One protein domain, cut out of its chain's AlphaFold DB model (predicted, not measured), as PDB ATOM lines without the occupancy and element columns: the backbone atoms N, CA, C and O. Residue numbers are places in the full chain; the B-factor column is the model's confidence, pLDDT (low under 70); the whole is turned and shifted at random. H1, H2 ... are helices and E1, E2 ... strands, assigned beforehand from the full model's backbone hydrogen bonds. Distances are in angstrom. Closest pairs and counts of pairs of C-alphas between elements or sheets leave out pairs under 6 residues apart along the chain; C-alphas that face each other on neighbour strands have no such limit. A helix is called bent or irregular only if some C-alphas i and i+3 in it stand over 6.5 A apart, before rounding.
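This is residues 3 to 45 of the 75 residues of the protein "Z-ring formation inhibitor MciZ" of Chengkuizengella marina (UniProt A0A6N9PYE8). A two-stranded hairpin, E1 and E2, the long helix H1 and the short helix H2 make a flat, open frame with few contacts between its parts. H1 forms one long side, starting close to the end of E2, and the chain then folds back through residues 30 to 36 to H2, which lies near the hairpin across the open middle from H1. The printed part has 43 residues, with two named strands and two named helices in the order E1, E2, H1, H2; the sheet's order is E1 - E2, antiparallel, and the class is mixed, helices and strands. The whole is only just compact, close to loose, with a radius of gyration of the C-alphas of 10.8 A, and the C-alphas span 27 by 24 by 11 A.

The sheet begins with E1, residues 3 to 6, whose C-alpha 3 is at (66.279, 147.701, 110.161). E2, residues 9 to 13, is the longest strand and measures 13.1 A from first to last C-alpha; E1 measures 9.8 A. H1, residues 16 to 29, is the longest helix, at 20.2 A, and its C-alpha 16 is at (78.989, 146.788, 109.393). H2, residues 37 to 44, measures 10.8 A and ends with C-alpha 44 at (58.031, 141.979, 105.100). Neither helix is bent.

E1 and E2 form a hairpin, antiparallel with 156 degrees between their N-to-C directions. Their C-alphas 3 and 12 face each other at 4.5 A. Across the pair, N 4 and O 11 are within hydrogen-bond range at 2.8 A, and so are N 11 and O 4 at 2.8 A. Beyond the hairpin, E2 and H1 have 2 pairs of C-alphas within 8 A, the closest being those of Phe 12 and Ile 19, 6.8 A apart. E1 and H1 are apart. E2 and H2 are near each other, with 6 pairs of C-alphas within 10 A. E1 and H2 have 1 pair of C-alphas within 8 A, those of Ile 5 and Leu 41, 8.0 A apart. H1 and H2 are apart, though they follow each other in the chain. In H1 and H2 every O i to N i+4 pair is within hydrogen-bond range.

The two C-alphas farthest apart are those of Lys 15 and Tyr 32, at 27.1 A, while the first and last printed C-alphas, of Ser 3 and Thr 45, are 13.0 A apart. The printed part has no cut. The links E1 to E2 and E2 to H1 are tight, with 2 residues each, and the link H1 to H2, 7 residues, is short; no link is long. The mean pLDDT of the printed part is 83.4, and residues 31 to 32, residue 34 and residue 45 are under 70.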
ATOM      1  N   SER A   3      66.754 147.438 111.524       89.12
ATOM      2  CA  SER A   3      66.279 147.701 110.161       89.12
ATOM      3  C   SER A   3      65.061 148.626 110.193       89.12
ATOM      4  O   SER A   3      64.204 148.510 111.065       89.12
ATOM      5  N   TYR A   4      65.001 149.558 109.247       89.94
ATOM      6  CA  TYR A   4      63.865 150.449 109.032       89.94
ATOM      7  C   TYR A   4      63.369 150.251 107.611       89.94
ATOM      8  O   TYR A   4      64.145 150.372 106.661       89.94
ATOM      9  N   ILE A   5      62.086 149.946 107.479       86.19
ATOM     10  CA  ILE A   5      61.456 149.690 106.190       86.19
ATOM     11  C   ILE A   5      60.719 150.961 105.795       86.19
ATOM     12  O   ILE A   5      59.856 151.450 106.520       86.19
ATOM     13  N   LEU A   6      61.121 151.521 104.663       83.31
ATOM     14  CA  LEU A   6      60.461 152.634 103.999       83.31
ATOM     15  C   LEU A   6      59.804 152.101 102.727       83.31
ATOM     16  O   LEU A   6      60.128 151.013 102.257       83.31
ATOM     17  N   LYS A   7      58.922 152.903 102.129       78.25
ATOM     18  CA  LYS A   7      58.129 152.499 100.959       78.25
ATOM     19  C   LYS A   7      58.967 151.923  99.803       78.25
ATOM     20  O   LYS A   7      58.549 150.951  99.191       78.25
ATOM     21  N   ASN A   8      60.148 152.494  99.538       78.38
ATOM     22  CA  ASN A   8      60.997 152.120  98.396       78.38
ATOM     23  C   ASN A   8      62.402 151.645  98.799       78.38
ATOM     24  O   ASN A   8      63.240 151.396  97.936       78.38
ATOM     25  N   GLN A   9      62.709 151.588 100.095       81.62
ATOM     26  CA  GLN A   9      64.063 151.287 100.554       81.62
ATOM     27  C   GLN A   9      64.065 150.680 101.951       81.62
ATOM     28  O   GLN A   9      63.174 150.925 102.762       81.62
ATOM     29  N   ILE A  10      65.132 149.953 102.261       86.44
ATOM     30  CA  ILE A  10      65.400 149.441 103.603       86.44
ATOM     31  C   ILE A  10      66.676 150.094 104.107       86.44
ATOM     32  O   ILE A  10      67.688 150.130 103.407       86.44
ATOM     33  N   ARG A  11      66.640 150.604 105.336       90.31
ATOM     34  CA  ARG A  11      67.805 151.181 106.004       90.31
ATOM     35  C   ARG A  11      68.253 150.273 107.140       90.31
ATOM     36  O   ARG A  11      67.514 150.077 108.098       90.31
ATOM     37  N   PHE A  12      69.484 149.778 107.068       92.19
ATOM     38  CA  PHE A  12      70.124 149.054 108.165       92.19
ATOM     39  C   PHE A  12      71.004 150.002 108.983       92.19
ATOM     40  O   PHE A  12      71.792 150.762 108.424       92.19
ATOM     41  N   VAL A  13      70.872 149.968 110.309       94.12
ATOM     42  CA  VAL A  13      71.653 150.794 111.242       94.12
ATOM     43  C   VAL A  13      72.308 149.893 112.287       94.12
ATOM     44  O   VAL A  13      71.630 149.184 113.033       94.12
ATOM     45  N   GLY A  14      73.636 149.899 112.348       94.75
ATOM     46  CA  GLY A  14      74.420 149.066 113.260       94.75
ATOM     47  C   GLY A  14      75.869 148.929 112.802       94.75
ATOM     48  O   GLY A  14      76.308 149.650 111.907       94.75
ATOM     49  N   LYS A  15      76.612 147.991 113.399       97.44
ATOM     50  CA  LYS A  15      77.991 147.706 112.988       97.44
ATOM     51  C   LYS A  15      77.988 146.993 111.636       97.44
ATOM     52  O   LYS A  15      77.171 146.104 111.399       97.44
ATOM     53  N   SER A  16      78.941 147.321 110.764       95.06
ATOM     54  CA  SER A  16      78.989 146.788 109.393       95.06
ATOM     55  C   SER A  16      79.028 145.259 109.341       95.06
ATOM     56  O   SER A  16      78.456 144.651 108.441       95.06
ATOM     57  N   TRP A  17      79.676 144.619 110.319       97.19
ATOM     58  CA  TRP A  17      79.719 143.159 110.402       97.19
ATOM     59  C   TRP A  17      78.357 142.544 110.754       97.19
ATOM     60  O   TRP A  17      78.025 141.492 110.213       97.19
ATOM     61  N   GLU A  18      77.548 143.199 111.593       96.00
ATOM     62  CA  GLU A  18      76.199 142.730 111.935       96.00
ATOM     63  C   GLU A  18      75.297 142.779 110.701       96.00
ATOM     64  O   GLU A  18      74.560 141.833 110.434       96.00
ATOM     65  N   ILE A  19      75.410 143.858 109.918       93.00
ATOM     66  CA  ILE A  19      74.654 144.052 108.675       93.00
ATOM     67  C   ILE A  19      75.003 142.956 107.666       93.00
ATOM     68  O   ILE A  19      74.109 142.293 107.143       93.00
ATOM     69  N   ARG A  20      76.299 142.698 107.445       94.12
ATOM     70  CA  ARG A  20      76.751 141.608 106.563       94.12
ATOM     71  C   ARG A  20      76.261 140.240 107.036       94.12
ATOM     72  O   ARG A  20      75.793 139.449 106.225       94.12
ATOM     73  N   SER A  21      76.349 139.974 108.340       94.38
ATOM     74  CA  SER A  21      75.887 138.714 108.930       94.38
ATOM     75  C   SER A  21      74.389 138.500 108.695       94.38
ATOM     76  O   SER A  21      73.977 137.431 108.245       94.38
ATOM     77  N   HIS A  22      73.577 139.539 108.906       89.88
ATOM     78  CA  HIS A  22      72.138 139.467 108.681       89.88
ATOM     79  C   HIS A  22      71.773 139.233 107.213       89.88
ATOM     80  O   HIS A  22      70.963 138.354 106.927       89.88
ATOM     81  N   LEU A  23      72.392 139.967 106.281       88.19
ATOM     82  CA  LEU A  23      72.158 139.772 104.847       88.19
ATOM     83  C   LEU A  23      72.528 138.347 104.407       88.19
ATOM     84  O   LEU A  23      71.776 137.714 103.673       88.19
ATOM     85  N   ASN A  24      73.629 137.798 104.925       90.44
ATOM     86  CA  ASN A  24      74.007 136.410 104.663       90.44
ATOM     87  C   ASN A  24      73.012 135.402 105.250       90.44
ATOM     88  O   ASN A  24      72.740 134.380 104.623       90.44
ATOM     89  N   SER A  25      72.462 135.666 106.438       89.06
ATOM     90  CA  SER A  25      71.420 134.818 107.028       89.06
ATOM     91  C   SER A  25      70.155 134.812 106.170       89.06
ATOM     92  O   SER A  25      69.615 133.743 105.901       89.06
ATOM     93  N   LEU A  26      69.728 135.982 105.682       83.56
ATOM     94  CA  LEU A  26      68.579 136.105 104.781       83.56
ATOM     95  C   LEU A  26      68.774 135.296 103.494       83.56
ATOM     96  O   LEU A  26      67.888 134.538 103.111       83.56
ATOM     97  N   LEU A  27      69.954 135.389 102.876       83.50
ATOM     98  CA  LEU A  27      70.281 134.612 101.677       83.50
ATOM     99  C   LEU A  27      70.247 133.101 101.928       83.50
ATOM    100  O   LEU A  27      69.808 132.354 101.063       83.50
ATOM    101  N   LYS A  28      70.675 132.645 103.112       85.50
ATOM    102  CA  LYS A  28      70.634 131.223 103.492       85.50
ATOM    103  C   LYS A  28      69.222 130.720 103.784       85.50
ATOM    104  O   LYS A  28      68.929 129.559 103.525       85.50
ATOM    105  N   GLN A  29      68.371 131.564 104.365       78.88
ATOM    106  CA  GLN A  29      66.974 131.223 104.657       78.88
ATOM    107  C   GLN A  29      66.094 131.257 103.403       78.88
ATOM    108  O   GLN A  29      65.059 130.589 103.360       78.88
ATOM    109  N   SER A  30      66.498 132.013 102.381       74.25
ATOM    110  CA  SER A  30      65.833 132.003 101.088       74.25
ATOM    111  C   SER A  30      65.923 130.616 100.451       74.25
ATOM    112  O   SER A  30      67.002 130.118 100.142       74.25
ATOM    113  N   LYS A  31      64.762 130.010 100.182       69.75
ATOM    114  CA  LYS A  31      64.657 128.804  99.342       69.75
ATOM    115  C   LYS A  31      64.952 129.099  97.866       69.75
ATOM    116  O   LYS A  31      65.196 128.178  97.091       69.75
ATOM    117  N   TYR A  32      64.913 130.373  97.477       67.81
ATOM    118  CA  TYR A  32      65.126 130.824  96.109       67.81
ATOM    119  C   TYR A  32      66.590 131.197  95.888       67.81
ATOM    120  O   TYR A  32      67.171 131.973  96.647       67.81
ATOM    121  N   LYS A  33      67.158 130.682  94.792       70.12
ATOM    122  CA  LYS A  33      68.535 130.957  94.349       70.12
ATOM    123  C   LYS A  33      68.784 132.445  94.063       70.12
ATOM    124  O   LYS A  33      69.910 132.913  94.193       70.12
ATOM    125  N   HIS A  34      67.732 133.183  93.704       69.81
ATOM    126  CA  HIS A  34      67.774 134.614  93.419       69.81
ATOM    127  C   HIS A  34      66.641 135.309  94.173       69.81
ATOM    128  O   HIS A  34      65.511 135.350  93.704       69.81
ATOM    129  N   MET A  35      66.943 135.818  95.364       77.31
ATOM    130  CA  MET A  35      66.023 136.665  96.118       77.31
ATOM    131  C   MET A  35      66.265 138.115  95.711       77.31
ATOM    132  O   MET A  35      67.359 138.640  95.936       77.31
ATOM    133  N   THR A  36      65.277 138.761  95.091       81.38
ATOM    134  CA  THR A  36      65.394 140.188  94.782       81.38
ATOM    135  C   THR A  36      65.022 141.032  96.000       81.38
ATOM    136  O   THR A  36      64.293 140.598  96.896       81.38
ATOM    137  N   LEU A  37      65.515 142.273  96.044       77.31
ATOM    138  CA  LEU A  37      65.155 143.213  97.110       77.31
ATOM    139  C   LEU A  37      63.643 143.493  97.136       77.31
ATOM    140  O   LEU A  37      63.081 143.730  98.202       77.31
ATOM    141  N   VAL A  38      62.992 143.442  95.972       78.00
ATOM    142  CA  VAL A  38      61.544 143.632  95.838       78.00
ATOM    143  C   VAL A  38      60.790 142.472  96.484       78.00
ATOM    144  O   VAL A  38      59.887 142.712  97.279       78.00
ATOM    145  N   ASP A  39      61.210 141.229  96.235       77.69
ATOM    146  CA  ASP A  39      60.611 140.045  96.869       77.69
ATOM    147  C   ASP A  39      60.748 140.102  98.392       77.69
ATOM    148  O   ASP A  39      59.804 139.813  99.128       77.69
ATOM    149  N   TYR A  40      61.917 140.544  98.870       77.88
ATOM    150  CA  TYR A  40      62.144 140.761 100.291       77.88
ATOM    151  C   TYR A  40      61.187 141.814 100.855       77.88
ATOM    152  O   TYR A  40      60.468 141.535 101.810       77.88
ATOM    153  N   LEU A  41      61.116 142.998 100.243       77.00
ATOM    154  CA  LEU A  41      60.214 144.071 100.668       77.00
ATOM    155  C   LEU A  41      58.749 143.621 100.703       77.00
ATOM    156  O   LEU A  41      58.053 143.909 101.677       77.00
ATOM    157  N   ASN A  42      58.308 142.861  99.702       77.00
ATOM    158  CA  ASN A  42      56.954 142.315  99.640       77.00
ATOM    159  C   ASN A  42      56.688 141.293 100.755       77.00
ATOM    160  O   ASN A  42      55.605 141.285 101.331       77.00
ATOM    161  N   SER A  43      57.674 140.462 101.108       74.50
ATOM    162  CA  SER A  43      57.525 139.489 102.202       74.50
ATOM    163  C   SER A  43      57.421 140.126 103.592       74.50
ATOM    164  O   SER A  43      56.794 139.554 104.480       74.50
ATOM    165  N   ILE A  44      58.028 141.301 103.793       72.56
ATOM    166  CA  ILE A  44      58.031 141.979 105.100       72.56
ATOM    167  C   ILE A  44      56.908 143.007 105.211       72.56
ATOM    168  O   ILE A  44      56.546 143.398 106.318       72.56
ATOM    169  N   THR A  45      56.372 143.467 104.083       64.00
ATOM    170  CA  THR A  45      55.270 144.428 104.046       64.00
ATOM    171  C   THR A  45      53.975 143.660 103.777       64.00
ATOM    172  O   THR A  45      53.567 143.558 102.619       64.00
TER     173      THR A  45